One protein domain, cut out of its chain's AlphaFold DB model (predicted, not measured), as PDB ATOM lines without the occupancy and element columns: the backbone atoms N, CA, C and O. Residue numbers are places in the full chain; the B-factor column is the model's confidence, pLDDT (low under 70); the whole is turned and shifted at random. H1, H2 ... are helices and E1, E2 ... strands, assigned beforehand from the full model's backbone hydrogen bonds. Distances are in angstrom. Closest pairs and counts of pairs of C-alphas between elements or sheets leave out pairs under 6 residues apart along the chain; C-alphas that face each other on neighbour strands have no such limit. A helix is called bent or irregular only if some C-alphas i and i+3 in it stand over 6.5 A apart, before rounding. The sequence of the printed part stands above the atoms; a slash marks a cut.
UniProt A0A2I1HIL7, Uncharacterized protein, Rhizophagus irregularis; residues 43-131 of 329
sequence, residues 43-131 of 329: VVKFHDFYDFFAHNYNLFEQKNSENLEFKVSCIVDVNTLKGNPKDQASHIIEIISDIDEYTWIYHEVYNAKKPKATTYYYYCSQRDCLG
ATOM      1  N   VAL A  43     -41.875 -36.302  36.578       83.38
ATOM      2  CA  VAL A  43     -40.425 -36.107  36.521       83.38
ATOM      3  C   VAL A  43     -39.998 -36.215  35.061       83.38
ATOM      4  O   VAL A  43     -40.103 -37.281  34.456       83.38
ATOM      5  N   VAL A  44     -39.522 -35.109  34.505       88.56
ATOM      6  CA  VAL A  44     -39.042 -34.990  33.129       88.56
ATOM      7  C   VAL A  44     -37.522 -34.893  33.169       88.56
ATOM      8  O   VAL A  44     -36.958 -34.097  33.923       88.56
ATOM      9  N   LYS A  45     -36.827 -35.707  32.375       90.62
ATOM     10  CA  LYS A  45     -35.384 -35.520  32.194       90.62
ATOM     11  C   LYS A  45     -35.158 -34.226  31.430       90.62
ATOM     12  O   LYS A  45     -35.905 -33.943  30.502       90.62
ATOM     13  N   PHE A  46     -34.106 -33.474  31.750       90.06
ATOM     14  CA  PHE A  46     -33.859 -32.199  31.072       90.06
ATOM     15  C   PHE A  46     -33.835 -32.311  29.534       90.06
ATOM     16  O   PHE A  46     -34.388 -31.449  28.861       90.06
ATOM     17  N   HIS A  47     -33.278 -33.391  28.969       89.56
ATOM     18  CA  HIS A  47     -33.258 -33.586  27.511       89.56
ATOM     19  C   HIS A  47     -34.651 -33.801  26.886       89.56
ATOM     20  O   HIS A  47     -34.816 -33.525  25.707       89.56
ATOM     21  N   ASP A  48     -35.637 -34.265  27.664       90.69
ATOM     22  CA  ASP A  48     -37.024 -34.490  27.225       90.69
ATOM     23  C   ASP A  48     -37.916 -33.268  27.504       90.69
ATOM     24  O   ASP A  48     -39.095 -33.257  27.150       90.69
ATOM     25  N   PHE A  49     -37.390 -32.242  28.184       91.50
ATOM     26  CA  PHE A  49     -38.185 -31.094  28.619       91.50
ATOM     27  C   PHE A  49     -38.733 -30.284  27.443       91.50
ATOM     28  O   PHE A  49     -39.884 -29.852  27.501       91.50
ATOM     29  N   TYR A  50     -37.947 -30.134  26.372       92.19
ATOM     30  CA  TYR A  50     -38.381 -29.456  25.149       92.19
ATOM     31  C   TYR A  50     -39.640 -30.118  24.572       92.19
ATOM     32  O   TYR A  50     -40.680 -29.473  24.450       92.19
ATOM     33  N   ASP A  51     -39.576 -31.426  24.313       90.19
ATOM     34  CA  ASP A  51     -40.687 -32.188  23.736       90.19
ATOM     35  C   ASP A  51     -41.913 -32.188  24.656       90.19
ATOM     36  O   ASP A  51     -43.048 -32.024  24.202       90.19
ATOM     37  N   PHE A  52     -41.691 -32.325  25.968       91.31
ATOM     38  CA  PHE A  52     -42.755 -32.264  26.964       91.31
ATOM     39  C   PHE A  52     -43.485 -30.915  26.940       91.31
ATOM     40  O   PHE A  52     -44.718 -30.885  26.894       91.31
ATOM     41  N   PHE A  53     -42.754 -29.799  26.979       89.31
ATOM     42  CA  PHE A  53     -43.363 -28.473  27.017       89.31
ATOM     43  C   PHE A  53     -44.055 -28.142  25.689       89.31
ATOM     44  O   PHE A  53     -45.219 -27.740  25.701       89.31
ATOM     45  N   ALA A  54     -43.403 -28.424  24.555       87.81
ATOM     46  CA  ALA A  54     -43.957 -28.210  23.217       87.81
ATOM     47  C   ALA A  54     -45.262 -28.984  22.998       87.81
ATOM     48  O   ALA A  54     -46.231 -28.440  22.470       87.81
ATOM     49  N   HIS A  55     -45.338 -30.238  23.455       86.56
ATOM     50  CA  HIS A  55     -46.569 -31.020  23.371       86.56
ATOM     51  C   HIS A  55     -47.725 -30.372  24.151       86.56
ATOM     52  O   HIS A  55     -48.832 -30.251  23.626       86.56
ATOM     53  N   ASN A  56     -47.474 -29.929  25.388       85.62
ATOM     54  CA  ASN A  56     -48.502 -29.299  26.221       85.62
ATOM     55  C   ASN A  56     -48.948 -27.942  25.666       85.62
ATOM     56  O   ASN A  56     -50.143 -27.649  25.680       85.62
ATOM     57  N   TYR A  57     -48.007 -27.142  25.165       84.06
ATOM     58  CA  TYR A  57     -48.298 -25.844  24.563       84.06
ATOM     59  C   TYR A  57     -49.143 -25.992  23.288       84.06
ATOM     60  O   TYR A  57     -50.205 -25.388  23.173       84.06
ATOM     61  N   ASN A  58     -48.780 -26.917  22.393       83.50
ATOM     62  CA  ASN A  58     -49.561 -27.199  21.183       83.50
ATOM     63  C   ASN A  58     -50.984 -27.696  21.488       83.50
ATOM     64  O   ASN A  58     -51.939 -27.325  20.804       83.50
ATOM     65  N   LEU A  59     -51.151 -28.532  22.521       81.31
ATOM     66  CA  LEU A  59     -52.477 -28.973  22.971       81.31
ATOM     67  C   LEU A  59     -53.333 -27.822  23.515       81.31
ATOM     68  O   LEU A  59     -54.561 -27.917  23.484       81.31
ATOM     69  N   PHE A  60     -52.705 -26.784  24.064       80.38
ATOM     70  CA  PHE A  60     -53.393 -25.584  24.520       80.38
ATOM     71  C   PHE A  60     -53.831 -24.718  23.335       80.38
ATOM     72  O   PHE A  60     -55.019 -24.417  23.238       80.38
ATOM     73  N   GLU A  61     -52.930 -24.436  22.392       74.62
ATOM     74  CA  GLU A  61     -53.229 -23.650  21.182       74.62
ATOM     75  C   GLU A  61     -54.387 -24.255  20.368       74.62
ATOM     76  O   GLU A  61     -55.297 -23.558  19.921       74.62
ATOM     77  N   GLN A  62     -54.443 -25.586  20.254       72.12
ATOM     78  CA  GLN A  62     -55.518 -26.272  19.526       72.12
ATOM     79  C   GLN A  62     -56.903 -26.151  20.178       72.12
ATOM     80  O   GLN A  62     -57.912 -26.378  19.508       72.12
ATOM     81  N   LYS A  63     -56.989 -25.826  21.474       69.19
ATOM     82  CA  LYS A  63     -58.272 -25.756  22.190       69.19
ATOM     83  C   LYS A  63     -59.058 -24.470  21.933       69.19
ATOM     84  O   LYS A  63     -60.217 -24.434  22.337       69.19
ATOM     85  N   ASN A  64     -58.477 -23.486  21.236       52.72
ATOM     86  CA  ASN A  64     -59.154 -22.351  20.590       52.72
ATOM     87  C   ASN A  64     -60.360 -21.790  21.369       52.72
ATOM     88  O   ASN A  64     -61.473 -21.681  20.853       52.72
ATOM     89  N   SER A  65     -60.159 -21.465  22.647       55.94
ATOM     90  CA  SER A  65     -61.201 -20.842  23.454       55.94
ATOM     91  C   SER A  65     -60.652 -19.594  24.120       55.94
ATOM     92  O   SER A  65     -59.731 -19.665  24.939       55.94
ATOM     93  N   GLU A  66     -61.239 -18.457  23.769       53.41
ATOM     94  CA  GLU A  66     -60.917 -17.164  24.354       53.41
ATOM     95  C   GLU A  66     -61.050 -17.235  25.889       53.41
ATOM     96  O   GLU A  66     -62.065 -17.697  26.416       53.41
ATOM     97  N   ASN A  67     -60.020 -16.765  26.602       59.25
ATOM     98  CA  ASN A  67     -59.915 -16.673  28.070       59.25
ATOM     99  C   ASN A  67     -59.511 -17.936  28.864       59.25
ATOM    100  O   ASN A  67     -59.701 -17.956  30.083       59.25
ATOM    101  N   LEU A  68     -58.922 -18.969  28.250       67.62
ATOM    102  CA  LEU A  68     -58.282 -20.040  29.032       67.62
ATOM    103  C   LEU A  68     -56.854 -19.673  29.453       67.62
ATOM    104  O   LEU A  68     -56.046 -19.197  28.663       67.62
ATOM    105  N   GLU A  69     -56.535 -19.947  30.715       76.38
ATOM    106  CA  GLU A  69     -55.192 -19.795  31.271       76.38
ATOM    107  C   GLU A  69     -54.366 -21.067  31.013       76.38
ATOM    108  O   GLU A  69     -54.747 -22.162  31.442       76.38
ATOM    109  N   PHE A  70     -53.221 -20.932  30.342       81.38
ATOM    110  CA  PHE A  70     -52.257 -22.022  30.193       81.38
ATOM    111  C   PHE A  70     -51.447 -22.203  31.482       81.38
ATOM    112  O   PHE A  70     -50.760 -21.287  31.937       81.38
ATOM    113  N   LYS A  71     -51.509 -23.400  32.074       85.00
ATOM    114  CA  LYS A  71     -50.778 -23.759  33.297       85.00
ATOM    115  C   LYS A  71     -50.105 -25.117  33.146       85.00
ATOM    116  O   LYS A  71     -50.781 -26.122  32.932       85.00
ATOM    117  N   VAL A  72     -48.790 -25.148  33.343       85.56
ATOM    118  CA  VAL A  72     -47.973 -26.370  33.355       85.56
ATOM    119  C   VAL A  72     -47.128 -26.408  34.627       85.56
ATOM    120  O   VAL A  72     -46.532 -25.408  35.016       85.56
ATOM    121  N   SER A  73     -47.082 -27.579  35.266       88.12
ATOM    122  CA  SER A  73     -46.268 -27.882  36.448       88.12
ATOM    123  C   SER A  73     -45.541 -29.204  36.206       88.12
ATOM    124  O   SER A  73     -46.158 -30.182  35.784       88.12
ATOM    125  N   CYS A  74     -44.225 -29.242  36.416       88.38
ATOM    126  CA  CYS A  74     -43.432 -30.467  36.307       88.38
ATOM    127  C   CYS A  74     -42.156 -30.388  37.155       88.38
ATOM    128  O   CYS A  74     -41.711 -29.307  37.543       88.38
ATOM    129  N   ILE A  75     -41.563 -31.549  37.430       89.00
ATOM    130  CA  ILE A  75     -40.258 -31.671  38.080       89.00
ATOM    131  C   ILE A  75     -39.242 -31.975  36.988       89.00
ATOM    132  O   ILE A  75     -39.325 -33.016  36.344       89.00
ATOM    133  N   VAL A  76     -38.263 -31.098  36.795       89.88
ATOM    134  CA  VAL A  76     -37.197 -31.323  35.815       89.88
ATOM    135  C   VAL A  76     -35.948 -31.822  36.532       89.88
ATOM    136  O   VAL A  76     -35.465 -31.181  37.467       89.88
ATOM    137  N   ASP A  77     -35.413 -32.964  36.102       88.69
ATOM    138  CA  ASP A  77     -34.105 -33.431  36.563       88.69
ATOM    139  C   ASP A  77     -33.001 -32.576  35.925       88.69
ATOM    140  O   ASP A  77     -32.681 -32.727  34.746       88.69
ATOM    141  N   VAL A  78     -32.421 -31.680  36.726       88.69
ATOM    142  CA  VAL A  78     -31.374 -30.730  36.321       88.69
ATOM    143  C   VAL A  78     -29.953 -31.222  36.605       88.69
ATOM    144  O   VAL A  78     -29.005 -30.455  36.449       88.69
ATOM    145  N   ASN A  79     -29.759 -32.484  37.003       86.81
ATOM    146  CA  ASN A  79     -28.433 -33.003  37.368       86.81
ATOM    147  C   ASN A  79     -27.408 -32.919  36.220       86.81
ATOM    148  O   ASN A  79     -26.203 -32.856  36.460       86.81
ATOM    149  N   THR A  80     -27.872 -32.902  34.969       86.44
ATOM    150  CA  THR A  80     -27.024 -32.763  33.777       86.44
ATOM    151  C   THR A  80     -26.639 -31.312  33.466       86.44
ATOM    152  O   THR A  80     -25.763 -31.083  32.631       86.44
ATOM    153  N   LEU A  81     -27.275 -30.325  34.109       86.94
ATOM    154  CA  LEU A  81     -27.019 -28.903  33.884       86.94
ATOM    155  C   LEU A  81     -25.866 -28.388  34.746       86.94
ATOM    156  O   LEU A  81     -25.841 -28.551  35.966       86.94
ATOM    157  N   LYS A  82     -24.932 -27.683  34.104       88.12
ATOM    158  CA  LYS A  82     -23.825 -26.989  34.773       88.12
ATOM    159  C   LYS A  82     -24.261 -25.595  35.237       88.12
ATOM    160  O   LYS A  82     -25.096 -24.962  34.598       88.12
ATOM    161  N   GLY A  83     -23.621 -25.096  36.291       88.06
ATOM    162  CA  GLY A  83     -23.835 -23.743  36.815       88.06
ATOM    163  C   GLY A  83     -24.532 -23.734  38.173       88.06
ATOM    164  O   GLY A  83     -24.770 -24.778  38.775       88.06
ATOM    165  N   ASN A  84     -24.807 -22.535  38.680       90.38
ATOM    166  CA  ASN A  84     -25.572 -22.365  39.914       90.38
ATOM    167  C   ASN A  84     -27.089 -22.537  39.640       90.38
ATOM    168  O   ASN A  84     -27.502 -22.538  38.480       90.38
ATOM    169  N   PRO A  85     -27.952 -22.640  40.668       89.38
ATOM    170  CA  PRO A  85     -29.385 -22.876  40.451       89.38
ATOM    171  C   PRO A  85     -30.102 -21.799  39.615       89.38
ATOM    172  O   PRO A  85     -31.060 -22.109  38.913       89.38
ATOM    173  N   LYS A  86     -29.624 -20.546  39.623       88.50
ATOM    174  CA  LYS A  86     -30.150 -19.480  38.754       88.50
ATOM    175  C   LYS A  86     -29.753 -19.702  37.291       88.50
ATOM    176  O   LYS A  86     -30.567 -19.471  36.398       88.50
ATOM    177  N   ASP A  87     -28.529 -20.163  37.038       88.06
ATOM    178  CA  ASP A  87     -28.075 -20.521  35.688       88.06
ATOM    179  C   ASP A  87     -28.898 -21.707  35.159       88.06
ATOM    180  O   ASP A  87     -29.349 -21.696  34.019       88.06
ATOM    181  N   GLN A  88     -29.171 -22.706  36.005       91.44
ATOM    182  CA  GLN A  88     -30.025 -23.851  35.665       91.44
ATOM    183  C   GLN A  88     -31.463 -23.423  35.335       91.44
ATOM    184  O   GLN A  88     -31.994 -23.829  34.305       91.44
ATOM    185  N   ALA A  89     -32.065 -22.554  36.154       91.50
ATOM    186  CA  ALA A  89     -33.382 -21.980  35.870       91.50
ATOM    187  C   ALA A  89     -33.392 -21.193  34.548       91.50
ATOM    188  O   ALA A  89     -34.354 -21.272  33.792       91.50
ATOM    189  N   SER A  90     -32.302 -20.490  34.233       88.25
ATOM    190  CA  SER A  90     -32.195 -19.724  32.988       88.25
ATOM    191  C   SER A  90     -32.191 -20.631  31.751       88.25
ATOM    192  O   SER A  90     -32.881 -20.310  30.793       88.25
ATOM    193  N   HIS A  91     -31.532 -21.797  31.790       90.50
ATOM    194  CA  HIS A  91     -31.588 -22.771  30.685       90.50
ATOM    195  C   HIS A  91     -33.001 -23.337  30.456       90.50
ATOM    196  O   HIS A  91     -33.396 -23.575  29.318       90.50
ATOM    197  N   ILE A  92     -33.775 -23.557  31.525       92.81
ATOM    198  CA  ILE A  92     -35.175 -24.007  31.417       92.81
ATOM    199  C   ILE A  92     -36.027 -22.916  30.754       92.81
ATOM    200  O   ILE A  92     -36.839 -23.207  29.880       92.81
ATOM    201  N   ILE A  93     -35.818 -21.658  31.145       92.44
ATOM    202  CA  ILE A  93     -36.539 -20.510  30.587       92.44
ATOM    203  C   ILE A  93     -36.173 -20.252  29.123       92.44
ATOM    204  O   ILE A  93     -37.047 -19.866  28.353       92.44
ATOM    205  N   GLU A  94     -34.922 -20.480  28.719       87.44
ATOM    206  CA  GLU A  94     -34.517 -20.419  27.307       87.44
ATOM    207  C   GLU A  94     -35.321 -21.412  26.458       87.44
ATOM    208  O   GLU A  94     -35.878 -21.012  25.443       87.44
ATOM    209  N   ILE A  95     -35.485 -22.658  26.922       89.69
ATOM    210  CA  ILE A  95     -36.310 -23.661  26.229       89.69
ATOM    211  C   ILE A  95     -37.774 -23.214  26.126       89.69
ATOM    212  O   ILE A  95     -38.373 -23.346  25.066       89.69
ATOM    213  N   ILE A  96     -38.348 -22.683  27.211       89.50
ATOM    214  CA  ILE A  96     -39.727 -22.170  27.202       89.50
ATOM    215  C   ILE A  96     -39.866 -21.035  26.179       89.50
ATOM    216  O   ILE A  96     -40.761 -21.097  25.345       89.50
ATOM    217  N   SER A  97     -38.935 -20.072  26.204       82.81
ATOM    218  CA  SER A  97     -38.909 -18.908  25.299       82.81
ATOM    219  C   SER A  97     -38.784 -19.312  23.826       82.81
ATOM    220  O   SER A  97     -39.328 -18.648  22.951       82.81
ATOM    221  N   ASP A  98     -38.041 -20.385  23.540       79.81
ATOM    222  CA  ASP A  98     -37.885 -20.918  22.184       79.81
ATOM    223  C   ASP A  98     -39.165 -21.609  21.673       79.81
ATOM    224  O   ASP A  98     -39.341 -21.728  20.463       79.81
ATOM    225  N   ILE A  99     -40.042 -22.086  22.569       81.56
ATOM    226  CA  ILE A  99     -41.286 -22.791  22.219       81.56
ATOM    227  C   ILE A  99     -42.476 -21.833  22.128       81.56
ATOM    228  O   ILE A  99     -43.285 -21.967  21.215       81.56
ATOM    229  N   ASP A 100     -42.605 -20.912  23.084       82.94
ATOM    230  CA  ASP A 100     -43.732 -19.974  23.158       82.94
ATOM    231  C   ASP A 100     -43.463 -18.630  22.461       82.94
ATOM    232  O   ASP A 100     -44.345 -17.778  22.401       82.94
ATOM    233  N   GLU A 101     -42.242 -18.439  21.951       78.94
ATOM    234  CA  GLU A 101     -41.753 -17.226  21.282       78.94
ATOM    235  C   GLU A 101     -41.791 -15.947  22.149       78.94
ATOM    236  O   GLU A 101     -41.515 -14.840  21.668       78.94
ATOM    237  N   TYR A 102     -42.061 -16.065  23.453       77.31
ATOM    238  CA  TYR A 102     -42.062 -14.942  24.384       77.31
ATOM    239  C   TYR A 102     -40.680 -14.701  24.986       77.31
ATOM    240  O   TYR A 102     -39.873 -15.596  25.228       77.31
ATOM    241  N   THR A 103     -40.398 -13.436  25.310       80.12
ATOM    242  CA  THR A 103     -39.196 -13.089  26.074       80.12
ATOM    243  C   THR A 103     -39.504 -13.099  27.564       80.12
ATOM    244  O   THR A 103     -40.269 -12.274  28.058       80.12
ATOM    245  N   TRP A 104     -38.851 -13.985  28.310       80.12
ATOM    246  CA  TRP A 104     -39.009 -14.091  29.758       80.12
ATOM    247  C   TRP A 104     -37.895 -13.347  30.507       80.12
ATOM    248  O   TRP A 104     -36.703 -13.561  30.288       80.12
ATOM    249  N   ILE A 105     -38.283 -12.455  31.418       80.44
ATOM    250  CA  ILE A 105     -37.383 -11.594  32.188       80.44
ATOM    251  C   ILE A 105     -37.342 -12.076  33.637       80.44
ATOM    252  O   ILE A 105     -38.377 -12.207  34.291       80.44
ATOM    253  N   TYR A 106     -36.132 -12.302  34.155       85.75
ATOM    254  CA  TYR A 106     -35.925 -12.585  35.574       85.75
ATOM    255  C   TYR A 106     -36.486 -11.445  36.430       85.75
ATOM    256  O   TYR A 106     -36.097 -10.287  36.256       85.75
ATOM    257  N   HIS A 107     -37.358 -11.785  37.375       81.81
ATOM    258  CA  HIS A 107     -37.994 -10.818  38.256       81.81
ATOM    259  C   HIS A 107     -37.384 -10.857  39.657       81.81
ATOM    260  O   HIS A 107     -36.705  -9.918  40.072       81.81
ATOM    261  N   GLU A 108     -37.579 -11.961  40.375       87.06
ATOM    262  CA  GLU A 108     -37.150 -12.075  41.765       87.06
ATOM    263  C   GLU A 108     -36.830 -13.515  42.169       87.06
ATOM    264  O   GLU A 108     -37.123 -14.480  41.458       87.06
ATOM    265  N   VAL A 109     -36.211 -13.646  43.341       91.75
ATOM    266  CA  VAL A 109     -35.921 -14.926  43.977       91.75
ATOM    267  C   VAL A 109     -36.524 -14.943  45.372       91.75
ATOM    268  O   VAL A 109     -36.301 -14.035  46.172       91.75
ATOM    269  N   TYR A 110     -37.249 -16.008  45.682       89.94
ATOM    270  CA  TYR A 110     -37.794 -16.258  47.005       89.94
ATOM    271  C   TYR A 110     -37.087 -17.449  47.646       89.94
ATOM    272  O   TYR A 110     -36.964 -18.510  47.042       89.94
ATOM    273  N   ASN A 111     -36.626 -17.279  48.886       89.75
ATOM    274  CA  ASN A 111     -35.986 -18.343  49.656       89.75
ATOM    275  C   ASN A 111     -36.896 -18.746  50.818       89.75
ATOM    276  O   ASN A 111     -36.991 -18.040  51.828       89.75
ATOM    277  N   ALA A 112     -37.551 -19.894  50.683       84.19
ATOM    278  CA  ALA A 112     -38.376 -20.476  51.726       84.19
ATOM    279  C   ALA A 112     -37.496 -21.032  52.857       84.19
ATOM    280  O   ALA A 112     -36.505 -21.729  52.626       84.19
ATOM    281  N   LYS A 113     -37.867 -20.735  54.109       81.81
ATOM    282  CA  LYS A 113     -37.140 -21.219  55.296       81.81
ATOM    283  C   LYS A 113     -37.488 -22.669  55.648       81.81
ATOM    284  O   LYS A 113     -36.640 -23.371  56.196       81.81
ATOM    285  N   LYS A 114     -38.723 -23.108  55.370       80.75
ATOM    286  CA  LYS A 114     -39.231 -24.466  55.634       80.75
ATOM    287  C   LYS A 114     -40.339 -24.831  54.624       80.75
ATOM    288  O   LYS A 114     -41.370 -24.165  54.659       80.75
ATOM    289  N   PRO A 115     -40.170 -25.874  53.787       73.94
ATOM    290  CA  PRO A 115     -38.906 -26.558  53.483       73.94
ATOM    291  C   PRO A 115     -37.876 -25.580  52.892       73.94
ATOM    292  O   PRO A 115     -38.241 -24.510  52.407       73.94
ATOM    293  N   LYS A 116     -36.581 -25.913  52.974       83.50
ATOM    294  CA  LYS A 116     -35.519 -25.085  52.383       83.50
ATOM    295  C   LYS A 116     -35.601 -25.211  50.862       83.50
ATOM    296  O   LYS A 116     -35.085 -26.170  50.299       83.50
ATOM    297  N   ALA A 117     -36.283 -24.265  50.229       87.19
ATOM    298  CA  ALA A 117     -36.502 -24.225  48.791       87.19
ATOM    299  C   ALA A 117     -36.230 -22.815  48.268       87.19
ATOM    300  O   ALA A 117     -36.509 -21.826  48.948       87.19
ATOM    301  N   THR A 118     -35.687 -22.734  47.061       90.06
ATOM    302  CA  THR A 118     -35.466 -21.472  46.358       90.06
ATOM    303  C   THR A 118     -36.340 -21.463  45.117       90.06
ATOM    304  O   THR A 118     -36.336 -22.424  44.351       90.06
ATOM    305  N   THR A 119     -37.077 -20.379  44.925       92.12
ATOM    306  CA  THR A 119     -37.986 -20.189  43.797       92.12
ATOM    307  C   THR A 119     -37.520 -18.985  43.000       92.12
ATOM    308  O   THR A 119     -37.320 -17.912  43.563       92.12
ATOM    309  N   TYR A 120     -37.343 -19.172  41.696       92.19
ATOM    310  CA  TYR A 120     -36.978 -18.114  40.762       92.19
ATOM    311  C   TYR A 120     -38.209 -17.741  39.941       92.19
ATOM    312  O   TYR A 120     -38.803 -18.606  39.303       92.19
ATOM    313  N   TYR A 121     -38.585 -16.466  39.967       89.56
ATOM    314  CA  TYR A 121     -39.731 -15.953  39.225       89.56
ATOM    315  C   TYR A 121     -39.266 -15.254  37.954       89.56
ATOM    316  O   TYR A 121     -38.373 -14.401  37.984       89.56
ATOM    317  N   TYR A 122     -39.914 -15.596  36.846       88.75
ATOM    318  CA  TYR A 122     -39.722 -14.978  35.542       88.75
ATOM    319  C   TYR A 122     -41.070 -14.474  35.046       88.75
ATOM    320  O   TYR A 122     -42.078 -15.164  35.188       88.75
ATOM    321  N   TYR A 123     -41.090 -13.272  34.478       85.38
ATOM    322  CA  TYR A 123     -42.284 -12.681  33.879       85.38
ATOM    323  C   TYR A 123     -42.088 -12.521  32.378       85.38
ATOM    324  O   TYR A 123     -41.005 -12.139  31.937       85.38
ATOM    325  N   CYS A 124     -43.143 -12.765  31.601       80.06
ATOM    326  CA  CYS A 124     -43.159 -12.413  30.187       80.06
ATOM    327  C   CYS A 124     -42.956 -10.898  30.031       80.06
ATOM    328  O   CYS A 124     -43.560 -10.102  30.754       80.06
ATOM    329  N   SER A 125     -42.117 -10.495  29.077       70.56
ATOM    330  CA  SER A 125     -41.792  -9.100  28.770       70.56
ATOM    331  C   SER A 125     -43.001  -8.272  28.347       70.56
ATOM    332  O   SER A 125     -42.938  -7.049  28.387       70.56
ATOM    333  N   GLN A 126     -44.081  -8.930  27.926       67.12
ATOM    334  CA  GLN A 126     -45.334  -8.299  27.518       67.12
ATOM    335  C   GLN A 126     -46.295  -8.048  28.691       67.12
ATOM    336  O   GLN A 126     -47.391  -7.545  28.487       67.12
ATOM    337  N   ARG A 127     -45.921  -8.401  29.929       67.12
ATOM    338  CA  ARG A 127     -46.787  -8.217  31.100       67.12
ATOM    339  C   ARG A 127     -46.935  -6.733  31.446       67.12
ATOM    340  O   ARG A 127     -45.935  -6.073  31.716       67.12
ATOM    341  N   ASP A 128     -48.172  -6.251  31.574       54.22
ATOM    342  CA  ASP A 128     -48.495  -4.841  31.864       54.22
ATOM    343  C   ASP A 128     -47.764  -4.272  33.091       54.22
ATOM    344  O   ASP A 128     -47.344  -3.115  33.106       54.22
ATOM    345  N   CYS A 129     -47.542  -5.096  34.121       57.38
ATOM    346  CA  CYS A 129     -46.849  -4.683  35.343       57.38
ATOM    347  C   CYS A 129     -45.337  -4.444  35.164       57.38
ATOM    348  O   CYS A 129     -44.688  -3.960  36.087       57.38
ATOM    349  N   LEU A 130     -44.759  -4.806  34.012       52.66
ATOM    350  CA  LEU A 130     -43.388  -4.457  33.627       52.66
ATOM    351  C   LEU A 130     -43.316  -3.141  32.836       52.66
ATOM    352  O   LEU A 130     -42.213  -2.688  32.531       52.66
ATOM    353  N   GLY A 131     -44.456  -2.505  32.544       48.47
ATOM    354  CA  GLY A 131     -44.579  -1.214  31.861       48.47
ATOM    355  C   GLY A 131     -44.081  -0.002  32.664       48.47
ATOM    356  O   GLY A 131     -44.642   1.086  32.555       48.47
TER     357      GLY A 131
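This is residues 43 to 131 of the 329 residues of an uncharacterized protein of Rhizophagus irregularis (UniProt A0A2I1HIL7). Helix H2 runs through the middle, with the bent two-stranded hairpin E3 and E4 on one side of it and helix H1, joined to a tiny pair of strands E1 and E2, on the other. Residues 62 to 67 stick out at one end as part of a long loop, and residues 112 to 117 stick out at the tip of the hairpin. The printed part has 89 residues with two named helices and four named strands, in the order E1, H1, E2, H2, E3, E4; the class is mixed, helices and strands. E1 and E2 make a parallel sheet, E3 and E4 an antiparallel one. The whole is only just compact, close to loose, with a radius of gyration of the C-alphas of 14.4 A and spans of 39 by 34 by 24 A.

Find C-alpha 43 at (-40.425, -36.107, 36.521), where E1 begins; it covers residues 43 to 45. H1 follows at once, residues 46 to 61, 23.4 A long, and is only just irregular: C-alphas 47 and 50 are 7.0 A apart. Go on to E2, residues 75 to 77, then to H2, residues 85 to 100, 22.7 A long, which begins at C-alpha 85 (-29.385, -22.876, 40.451). E3, residues 104 to 112, measures 22.9 A and bends by 54 degrees at residue 107. E4, residues 117 to 124, measures 23.0 A and ends at C-alpha 124 (-43.159, -12.413, 30.187).

Begin with E1, H1 and E2, a strand-helix-strand unit, two parallel neighbour strands with a helix between them in the chain; its crossover is right-handed. Look there for N 44 and O 75, 2.8 A apart, within hydrogen-bond range. H1 touches H2 with residues 50 to 57 alone; the closest C-alphas are those of Ala 54 and Ile 99, 6.1 A apart. The two helices run the same way at a steep tilt of 39 degrees. From H2, look to E4: their closest C-alphas, those of Ala 89 and Tyr 120, are 7.2 A apart. E3 and E4 form a hairpin, with N 105 and O 123 at 2.8 A and N 119 and O 110 at 2.8 A, within hydrogen-bond range. H1 is apart from E3 and E4. In H2 every O i to N i+4 pair is within hydrogen-bond range; in H1, 10 of 12 are.

The C-alphas of Asn 64 and Lys 113, the two farthest apart, are 41.1 A apart. The printed part has no cut. The link from H1 to E2, 13 residues, is long. Look for pLDDT under 70 at residues 63 to 68 and 126 to 131; the mean of the printed part is 82.3.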